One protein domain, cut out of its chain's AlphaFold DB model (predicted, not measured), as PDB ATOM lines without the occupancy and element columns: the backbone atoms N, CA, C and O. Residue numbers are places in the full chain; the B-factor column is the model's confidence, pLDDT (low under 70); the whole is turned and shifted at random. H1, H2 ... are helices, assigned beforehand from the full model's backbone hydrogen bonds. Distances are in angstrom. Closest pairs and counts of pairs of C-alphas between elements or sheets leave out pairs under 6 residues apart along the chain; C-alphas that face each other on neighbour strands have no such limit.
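This is residues 2 to 76 of the 76 residues of the protein "SCP domain-containing protein" of Schistosoma mattheei (UniProt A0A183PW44). Two equally long helices, H1 and H2, make an open L with its corner near their first residues, and the link between them runs back along H1. A long stretch with no named element, residues 47 to 76, folds back along H2 and runs out again to a loop that sticks out, residues 66 to 71. The printed part has 75 residues, with H1 then H2 and no named strand; its class is all helix, though these hold under half of the residues. It is only just loose, close to compact, with a radius of gyration of the C-alphas of 14.1 A and spans of 40 by 30 by 21 A.

H1, residues 4 to 20, and H2, residues 30 to 46, are close but not clearly touching: their closest C-alphas, of Asn 7 and Ala 33, are 7.5 A apart. Their lines are only just about perpendicular, at 72 degrees. In both, every O i to N i+4 pair is within hydrogen-bond range.

H1 is 24.6 A long from C-alpha 4 at (-11.049, 13.761, 34.002). H2 is 24.5 A long and ends at C-alpha 46, (-15.419, 36.195, 26.062).

The farthest C-alphas, of Gly 22 and Gly 68, are 41.3 A apart. The printed part has no cut, and the link from H1 to H2 is short. The pLDDT is under 70 at residues 69 to 72 and 74 to 76.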
ATOM      1  N   VAL A   2     -11.256  20.616  36.065       93.00
ATOM      2  CA  VAL A   2     -10.984  19.715  34.937       93.00
ATOM      3  C   VAL A   2     -11.893  18.487  35.044       93.00
ATOM      4  O   VAL A   2     -11.996  17.916  36.128       93.00
ATOM      5  N   ASP A   3     -12.535  18.099  33.943       96.06
ATOM      6  CA  ASP A   3     -13.305  16.855  33.848       96.06
ATOM      7  C   ASP A   3     -12.391  15.715  33.371       96.06
ATOM      8  O   ASP A   3     -12.009  15.636  32.203       96.06
ATOM      9  N   GLU A   4     -11.979  14.853  34.302       94.81
ATOM     10  CA  GLU A   4     -11.049  13.761  34.002       94.81
ATOM     11  C   GLU A   4     -11.677  12.672  33.128       94.81
ATOM     12  O   GLU A   4     -10.984  12.114  32.278       94.81
ATOM     13  N   GLN A   5     -12.974  12.395  33.290       96.12
ATOM     14  CA  GLN A   5     -13.656  11.378  32.493       96.12
ATOM     15  C   GLN A   5     -13.728  11.821  31.031       96.12
ATOM     16  O   GLN A   5     -13.296  11.080  30.149       96.12
ATOM     17  N   LEU A   6     -14.158  13.063  30.790       95.19
ATOM     18  CA  LEU A   6     -14.185  13.652  29.450       95.19
ATOM     19  C   LEU A   6     -12.797  13.633  28.796       95.19
ATOM     20  O   LEU A   6     -12.659  13.270  27.628       95.19
ATOM     21  N   ASN A   7     -11.752  13.983  29.549       96.81
ATOM     22  CA  ASN A   7     -10.383  13.963  29.039       96.81
ATOM     23  C   ASN A   7      -9.910  12.554  28.662       96.81
ATOM     24  O   ASN A   7      -9.217  12.385  27.655       96.81
ATOM     25  N   HIS A   8     -10.247  11.547  29.469       97.50
ATOM     26  CA  HIS A   8      -9.900  10.159  29.183       97.50
ATOM     27  C   HIS A   8     -10.651   9.624  27.963       97.50
ATOM     28  O   HIS A   8     -10.032   8.961  27.130       97.50
ATOM     29  N   ASP A   9     -11.931   9.956  27.810       97.94
ATOM     30  CA  ASP A   9     -12.728   9.567  26.644       97.94
ATOM     31  C   ASP A   9     -12.175  10.198  25.361       97.94
ATOM     32  O   ASP A   9     -11.911   9.489  24.385       97.94
ATOM     33  N   ALA A  10     -11.864  11.497  25.398       96.75
ATOM     34  CA  ALA A  10     -11.212  12.185  24.289       96.75
ATOM     35  C   ALA A  10      -9.849  11.556  23.947       96.75
ATOM     36  O   ALA A  10      -9.564  11.293  22.778       96.75
ATOM     37  N   LEU A  11      -9.001  11.270  24.943       98.06
ATOM     38  CA  LEU A  11      -7.695  10.637  24.727       98.06
ATOM     39  C   LEU A  11      -7.828   9.243  24.094       98.06
ATOM     40  O   LEU A  11      -7.054   8.899  23.196       98.06
ATOM     41  N   ASN A  12      -8.795   8.448  24.552       98.25
ATOM     42  CA  ASN A  12      -9.059   7.114  24.023       98.25
ATOM     43  C   ASN A  12      -9.488   7.176  22.554       98.25
ATOM     44  O   ASN A  12      -8.944   6.431  21.736       98.25
ATOM     45  N   GLU A  13     -10.388   8.093  22.199       98.19
ATOM     46  CA  GLU A  13     -10.846   8.245  20.816       98.19
ATOM     47  C   GLU A  13      -9.729   8.748  19.890       98.19
ATOM     48  O   GLU A  13      -9.507   8.184  18.814       98.19
ATOM     49  N   HIS A  14      -8.922   9.714  20.341       98.06
ATOM     50  CA  HIS A  14      -7.733  10.146  19.600       98.06
ATOM     51  C   HIS A  14      -6.770   8.979  19.367       98.06
ATOM     52  O   HIS A  14      -6.263   8.800  18.258       98.06
ATOM     53  N   ASN A  15      -6.517   8.160  20.388       98.62
ATOM     54  CA  ASN A  15      -5.629   7.008  20.271       98.62
ATOM     55  C   ASN A  15      -6.197   5.912  19.362       98.62
ATOM     56  O   ASN A  15      -5.429   5.305  18.611       98.62
ATOM     57  N   ARG A  16      -7.520   5.709  19.353       98.56
ATOM     58  CA  ARG A  16      -8.200   4.815  18.408       98.56
ATOM     59  C   ARG A  16      -7.956   5.261  16.965       98.56
ATOM     60  O   ARG A  16      -7.541   4.450  16.140       98.56
ATOM     61  N   LEU A  17      -8.154   6.546  16.666       98.31
ATOM     62  CA  LEU A  17      -7.912   7.109  15.333       98.31
ATOM     63  C   LEU A  17      -6.426   7.057  14.951       98.31
ATOM     64  O   LEU A  17      -6.086   6.627  13.852       98.31
ATOM     65  N   ARG A  18      -5.518   7.416  15.864       98.50
ATOM     66  CA  ARG A  18      -4.064   7.345  15.630       98.50
ATOM     67  C   ARG A  18      -3.602   5.933  15.284       98.50
ATOM     68  O   ARG A  18      -2.779   5.785  14.384       98.50
ATOM     69  N   ALA A  19      -4.164   4.911  15.932       98.50
ATOM     70  CA  ALA A  19      -3.868   3.515  15.624       98.50
ATOM     71  C   ALA A  19      -4.283   3.129  14.192       98.50
ATOM     72  O   ALA A  19      -3.513   2.458  13.507       98.50
ATOM     73  N   LEU A  20      -5.437   3.605  13.703       98.31
ATOM     74  CA  LEU A  20      -5.874   3.377  12.314       98.31
ATOM     75  C   LEU A  20      -4.903   3.968  11.280       98.31
ATOM     76  O   LEU A  20      -4.776   3.436  10.181       98.31
ATOM     77  N   HIS A  21      -4.194   5.036  11.645       98.12
ATOM     78  CA  HIS A  21      -3.185   5.687  10.808       98.12
ATOM     79  C   HIS A  21      -1.743   5.219  11.093       98.12
ATOM     80  O   HIS A  21      -0.799   5.784  10.544       98.12
ATOM     81  N   GLY A  22      -1.543   4.206  11.946       98.06
ATOM     82  CA  GLY A  22      -0.212   3.692  12.295       98.06
ATOM     83  C   GLY A  22       0.637   4.644  13.150       98.06
ATOM     84  O   GLY A  22       1.856   4.493  13.217       98.06
ATOM     85  N   CYS A  23       0.025   5.636  13.799       98.31
ATOM     86  CA  CYS A  23       0.714   6.581  14.673       98.31
ATOM     87  C   CYS A  23       0.821   6.049  16.120       98.31
ATOM     88  O   CYS A  23      -0.122   5.429  16.616       98.31
ATOM     89  N   PRO A  24       1.912   6.349  16.857       98.31
ATOM     90  CA  PRO A  24       2.035   5.995  18.276       98.31
ATOM     91  C   PRO A  24       0.943   6.642  19.144       98.31
ATOM     92  O   PRO A  24       0.533   7.766  18.839       98.31
ATOM     93  N   PRO A  25       0.500   6.017  20.250       98.12
ATOM     94  CA  PRO A  25      -0.508   6.602  21.129       98.12
ATOM     95  C   PRO A  25       0.023   7.836  21.875       98.12
ATOM     96  O   PRO A  25       1.199   7.917  22.236       98.12
ATOM     97  N   LEU A  26      -0.868   8.788  22.127       98.12
ATOM     98  CA  LEU A  26      -0.675   9.907  23.039       98.12
ATOM     99  C   LEU A  26      -0.831   9.444  24.492       98.12
ATOM    100  O   LEU A  26      -1.478   8.433  24.781       98.12
ATOM    101  N   LYS A  27      -0.261  10.224  25.412       97.75
ATOM    102  CA  LYS A  27      -0.387  10.040  26.859       97.75
ATOM    103  C   LYS A  27      -1.045  11.267  27.472       97.75
ATOM    104  O   LYS A  27      -0.841  12.377  26.991       97.75
ATOM    105  N   TYR A  28      -1.803  11.048  28.540       97.25
ATOM    106  CA  TYR A  28      -2.406  12.133  29.300       97.25
ATOM    107  C   TYR A  28      -1.330  12.998  29.969       97.25
ATOM    108  O   TYR A  28      -0.403  12.466  30.583       97.25
ATOM    109  N   ASP A  29      -1.488  14.318  29.888       97.25
ATOM    110  CA  ASP A  29      -0.681  15.295  30.615       97.25
ATOM    111  C   ASP A  29      -1.614  16.197  31.433       97.25
ATOM    112  O   ASP A  29      -2.398  16.982  30.896       97.25
ATOM    113  N   SER A  30      -1.521  16.085  32.761       96.44
ATOM    114  CA  SER A  30      -2.377  16.847  33.675       96.44
ATOM    115  C   SER A  30      -2.166  18.360  33.584       96.44
ATOM    116  O   SER A  30      -3.076  19.121  33.913       96.44
ATOM    117  N   ARG A  31      -0.978  18.822  33.172       95.94
ATOM    118  CA  ARG A  31      -0.692  20.245  32.973       95.94
ATOM    119  C   ARG A  31      -1.446  20.760  31.756       95.94
ATOM    120  O   ARG A  31      -2.178  21.735  31.902       95.94
ATOM    121  N   LEU A  32      -1.349  20.062  30.624       96.62
ATOM    122  CA  LEU A  32      -2.078  20.430  29.405       96.62
ATOM    123  C   LEU A  32      -3.592  20.429  29.633       96.62
ATOM    124  O   LEU A  32      -4.275  21.352  29.207       96.62
ATOM    125  N   ALA A  33      -4.118  19.457  30.383       97.12
ATOM    126  CA  ALA A  33      -5.537  19.419  30.730       97.12
ATOM    127  C   ALA A  33      -5.994  20.644  31.549       97.12
ATOM    128  O   ALA A  33      -7.061  21.207  31.295       97.12
ATOM    129  N   ARG A  34      -5.185  21.089  32.522       96.69
ATOM    130  CA  ARG A  34      -5.481  22.300  33.309       96.69
ATOM    131  C   ARG A  34      -5.421  23.564  32.456       96.69
ATOM    132  O   ARG A  34      -6.288  24.422  32.598       96.69
ATOM    133  N   GLU A  35      -4.413  23.679  31.597       96.00
ATOM    134  CA  GLU A  35      -4.239  24.824  30.697       96.00
ATOM    135  C   GLU A  35      -5.384  24.904  29.671       96.00
ATOM    136  O   GLU A  35      -5.990  25.966  29.519       96.00
ATOM    137  N   ALA A  36      -5.770  23.773  29.068       96.06
ATOM    138  CA  ALA A  36      -6.897  23.684  28.139       96.06
ATOM    139  C   ALA A  36      -8.227  24.087  28.796       96.06
ATOM    140  O   ALA A  36      -8.977  24.883  28.229       96.06
ATOM    141  N   GLN A  37      -8.505  23.607  30.016       96.94
ATOM    142  CA  GLN A  37      -9.713  23.997  30.752       96.94
ATOM    143  C   GLN A  37      -9.728  25.499  31.062       96.94
ATOM    144  O   GLN A  37     -10.744  26.161  30.856       96.94
ATOM    145  N   ALA A  38      -8.604  26.055  31.526       96.19
ATOM    146  CA  ALA A  38      -8.505  27.481  31.822       96.19
ATOM    147  C   ALA A  38      -8.737  28.343  30.568       96.19
ATOM    148  O   ALA A  38      -9.386  29.392  30.641       96.19
ATOM    149  N   TRP A  39      -8.246  27.893  29.410       96.44
ATOM    150  CA  TRP A  39      -8.477  28.587  28.150       96.44
ATOM    151  C   TRP A  39      -9.928  28.472  27.678       96.44
ATOM    152  O   TRP A  39     -10.531  29.489  27.332       96.44
ATOM    153  N   ALA A  40     -10.530  27.281  27.754       95.31
ATOM    154  CA  ALA A  40     -11.943  27.072  27.447       95.31
ATOM    155  C   ALA A  40     -12.857  27.964  28.308       95.31
ATOM    156  O   ALA A  40     -13.754  28.622  27.776       95.31
ATOM    157  N   ASP A  41     -12.579  28.075  29.612       95.62
ATOM    158  CA  ASP A  41     -13.309  28.953  30.534       95.62
ATOM    159  C   ASP A  41     -13.185  30.434  30.122       95.62
ATOM    160  O   ASP A  41     -14.157  31.201  30.171       95.62
ATOM    161  N   ASN A  42     -12.000  30.856  29.670       95.38
ATOM    162  CA  ASN A  42     -11.782  32.212  29.176       95.38
ATOM    163  C   ASN A  42     -12.535  32.484  27.859       95.38
ATOM    164  O   ASN A  42     -13.207  33.513  27.743       95.38
ATOM    165  N   LEU A  43     -12.486  31.555  26.899       95.31
ATOM    166  CA  LEU A  43     -13.211  31.654  25.629       95.31
ATOM    167  C   LEU A  43     -14.727  31.700  25.843       95.31
ATOM    168  O   LEU A  43     -15.401  32.545  25.250       95.31
ATOM    169  N   ALA A  44     -15.261  30.869  26.742       93.06
ATOM    170  CA  ALA A  44     -16.678  30.857  27.094       93.06
ATOM    171  C   ALA A  44     -17.137  32.204  27.677       93.06
ATOM    172  O   ALA A  44     -18.192  32.721  27.298       93.06
ATOM    173  N   ARG A  45     -16.322  32.822  28.545       94.19
ATOM    174  CA  ARG A  45     -16.592  34.163  29.095       94.19
ATOM    175  C   ARG A  45     -16.565  35.255  28.030       94.19
ATOM    176  O   ARG A  45     -17.404  36.152  28.055       94.19
ATOM    177  N   MET A  46     -15.592  35.200  27.124       93.94
ATOM    178  CA  MET A  46     -15.419  36.195  26.062       93.94
ATOM    179  C   MET A  46     -16.385  35.988  24.889       93.94
ATOM    180  O   MET A  46     -16.593  36.917  24.113       93.94
ATOM    181  N   LYS A  47     -16.977  34.794  24.766       91.94
ATOM    182  CA  LYS A  47     -17.815  34.359  23.638       91.94
ATOM    183  C   LYS A  47     -17.100  34.474  22.290       91.94
ATOM    184  O   LYS A  47     -17.697  34.877  21.295       91.94
ATOM    185  N   ILE A  48     -15.817  34.118  22.262       92.19
ATOM    186  CA  ILE A  48     -15.004  34.093  21.042       92.19
ATOM    187  C   ILE A  48     -14.369  32.718  20.846       92.19
ATOM    188  O   ILE A  48     -14.188  31.972  21.801       92.19
ATOM    189  N   MET A  49     -13.988  32.423  19.606       93.12
ATOM    190  CA  MET A  49     -13.159  31.273  19.244       93.12
ATOM    191  C   MET A  49     -11.812  31.802  18.773       93.12
ATOM    192  O   MET A  49     -11.712  32.379  17.691       93.12
ATOM    193  N   LYS A  50     -10.787  31.667  19.611       94.88
ATOM    194  CA  LYS A  50      -9.442  32.145  19.306       94.88
ATOM    195  C   LYS A  50      -8.420  31.209  19.924       94.88
ATOM    196  O   LYS A  50      -8.574  30.838  21.083       94.88
ATOM    197  N   HIS A  51      -7.375  30.897  19.164       94.19
ATOM    198  CA  HIS A  51      -6.263  30.128  19.698       94.19
ATOM    199  C   HIS A  51      -5.575  30.855  20.861       94.19
ATOM    200  O   HIS A  51      -5.523  32.095  20.878       94.19
ATOM    201  N   SER A  52      -5.058  30.098  21.826       92.62
ATOM    202  CA  SER A  52      -4.179  30.650  22.856       92.62
ATOM    203  C   SER A  52      -2.879  31.187  22.239       92.62
ATOM    204  O   SER A  52      -2.533  30.898  21.093       92.62
ATOM    205  N   ILE A  53      -2.172  32.047  22.977       90.19
ATOM    206  CA  ILE A  53      -0.844  32.530  22.576       90.19
ATOM    207  C   ILE A  53       0.177  31.606  23.250       90.19
ATOM    208  O   ILE A  53       0.723  31.947  24.298       90.19
ATOM    209  N   CYS A  54       0.354  30.405  22.703       86.50
ATOM    210  CA  CYS A  54       1.337  29.431  23.164       86.50
ATOM    211  C   CYS A  54       1.910  28.665  21.969       86.50
ATOM    212  O   CYS A  54       1.157  28.141  21.156       86.50
ATOM    213  N   ASP A  55       3.239  28.577  21.900       87.88
ATOM    214  CA  ASP A  55       3.947  27.874  20.823       87.88
ATOM    215  C   ASP A  55       4.472  26.492  21.269       87.88
ATOM    216  O   ASP A  55       5.121  25.786  20.500       87.88
ATOM    217  N   GLU A  56       4.218  26.091  22.523       89.88
ATOM    218  CA  GLU A  56       4.732  24.839  23.103       89.88
ATOM    219  C   GLU A  56       3.864  23.614  22.782       89.88
ATOM    220  O   GLU A  56       4.336  22.478  22.883       89.88
ATOM    221  N   TYR A  57       2.598  23.817  22.410       91.50
ATOM    222  CA  TYR A  57       1.653  22.751  22.086       91.50
ATOM    223  C   TYR A  57       0.762  23.119  20.898       91.50
ATOM    224  O   TYR A  57       0.483  24.284  20.635       91.50
ATOM    225  N   GLY A  58       0.291  22.096  20.180       92.94
ATOM    226  CA  GLY A  58      -0.799  22.257  19.221       92.94
ATOM    227  C   GLY A  58      -2.140  22.375  19.944       92.94
ATOM    228  O   GLY A  58      -2.337  21.752  20.988       92.94
ATOM    229  N   GLU A  59      -3.071  23.141  19.384       94.50
ATOM    230  CA  GLU A  59      -4.377  23.403  19.989       94.50
ATOM    231  C   GLU A  59      -5.505  23.161  18.978       94.50
ATOM    232  O   GLU A  59      -5.432  23.611  17.837       94.50
ATOM    233  N   ASN A  60      -6.556  22.465  19.419       94.69
ATOM    234  CA  ASN A  60      -7.823  22.319  18.702       94.69
ATOM    235  C   ASN A  60      -8.939  22.938  19.554       94.69
ATOM    236  O   ASN A  60      -8.968  22.736  20.768       94.69
ATOM    237  N   LEU A  61      -9.881  23.645  18.926       94.00
ATOM    238  CA  LEU A  61     -11.008  24.293  19.605       94.00
ATOM    239  C   LEU A  61     -12.345  23.817  19.030       94.00
ATOM    240  O   LEU A  61     -12.518  23.760  17.814       94.00
ATOM    241  N   ALA A  62     -13.318  23.567  19.905       93.00
ATOM    242  CA  ALA A  62     -14.698  23.269  19.535       93.00
ATOM    243  C   ALA A  62     -15.668  24.135  20.353       93.00
ATOM    244  O   ALA A  62     -15.452  24.385  21.537       93.00
ATOM    245  N   THR A  63     -16.752  24.595  19.726       91.19
ATOM    246  CA  THR A  63     -17.850  25.295  20.404       91.19
ATOM    247  C   THR A  63     -19.185  24.837  19.837       91.19
ATOM    248  O   THR A  63     -19.289  24.515  18.655       91.19
ATOM    249  N   SER A  64     -20.208  24.831  20.682       86.50
ATOM    250  CA  SER A  64     -21.595  24.624  20.287       86.50
ATOM    251  C   SER A  64     -22.430  25.749  20.885       86.50
ATOM    252  O   SER A  64     -22.269  26.098  22.056       86.50
ATOM    253  N   GLN A  65     -23.294  26.349  20.072       79.56
ATOM    254  CA  GLN A  65     -24.220  27.393  20.495       79.56
ATOM    255  C   GLN A  65     -25.618  27.015  20.024       79.56
ATOM    256  O   GLN A  65     -25.808  26.614  18.879       79.56
ATOM    257  N   SER A  66     -26.599  27.161  20.907       76.75
ATOM    258  CA  SER A  66     -28.001  26.908  20.597       76.75
ATOM    259  C   SER A  66     -28.862  28.043  21.126       76.75
ATOM    260  O   SER A  66     -28.604  28.587  22.199       76.75
ATOM    261  N   THR A  67     -29.890  28.402  20.361       71.44
ATOM    262  CA  THR A  67     -30.913  29.383  20.746       71.44
ATOM    263  C   THR A  67     -32.077  28.747  21.522       71.44
ATOM    264  O   THR A  67     -32.951  29.464  22.001       71.44
ATOM    265  N   GLY A  68     -32.074  27.416  21.693       70.06
ATOM    266  CA  GLY A  68     -32.961  26.646  22.576       70.06
ATOM    267  C   GLY A  68     -32.164  25.785  23.569       70.06
ATOM    268  O   GLY A  68     -30.935  25.793  23.544       70.06
ATOM    269  N   LYS A  69     -32.833  25.016  24.447       57.00
ATOM    270  CA  LYS A  69     -32.142  24.013  25.286       57.00
ATOM    271  C   LYS A  69     -31.367  23.057  24.372       57.00
ATOM    272  O   LYS A  69     -31.984  22.299  23.633       57.00
ATOM    273  N   ALA A  70     -30.038  23.116  24.405       61.25
ATOM    274  CA  ALA A  70     -29.183  22.124  23.769       61.25
ATOM    275  C   ALA A  70     -28.721  21.124  24.819       61.25
ATOM    276  O   ALA A  70     -28.088  21.501  25.805       61.25
ATOM    277  N   GLU A  71     -29.030  19.855  24.584       61.53
ATOM    278  CA  GLU A  71     -28.348  18.747  25.235       61.53
ATOM    279  C   GLU A  71     -27.168  18.353  24.349       61.53
ATOM    280  O   GLU A  71     -27.342  17.981  23.188       61.53
ATOM    281  N   LEU A  72     -25.953  18.484  24.883       55.84
ATOM    282  CA  LEU A  72     -24.769  17.919  24.252       55.84
ATOM    283  C   LEU A  72     -24.817  16.402  24.451       55.84
ATOM    284  O   LEU A  72     -24.471  15.889  25.511       55.84
ATOM    285  N   THR A  73     -25.261  15.678  23.428       71.00
ATOM    286  CA  THR A  73     -25.089  14.226  23.366       71.00
ATOM    287  C   THR A  73     -23.643  13.960  22.953       71.00
ATOM    288  O   THR A  73     -23.298  14.100  21.780       71.00
ATOM    289  N   GLY A  74     -22.792  13.693  23.943       59.50
ATOM    290  CA  GLY A  74     -21.335  13.623  23.814       59.50
ATOM    291  C   GLY A  74     -20.822  12.512  22.899       59.50
ATOM    292  O   GLY A  74     -20.445  11.448  23.373       59.50
ATOM    293  N   TRP A  75     -20.742  12.801  21.603       49.16
ATOM    294  CA  TRP A  75     -19.932  12.045  20.650       49.16
ATOM    295  C   TRP A  75     -19.223  13.014  19.709       49.16
ATOM    296  O   TRP A  75     -19.752  13.320  18.644       49.16
ATOM    297  N   LEU A  76     -18.053  13.499  20.129       42.97
ATOM    298  CA  LEU A  76     -16.928  13.913  19.285       42.97
ATOM    299  C   LEU A  76     -15.639  13.782  20.100       42.97
ATOM    300  O   LEU A  76     -15.632  14.285  21.246       42.97
TER     301      LEU A  76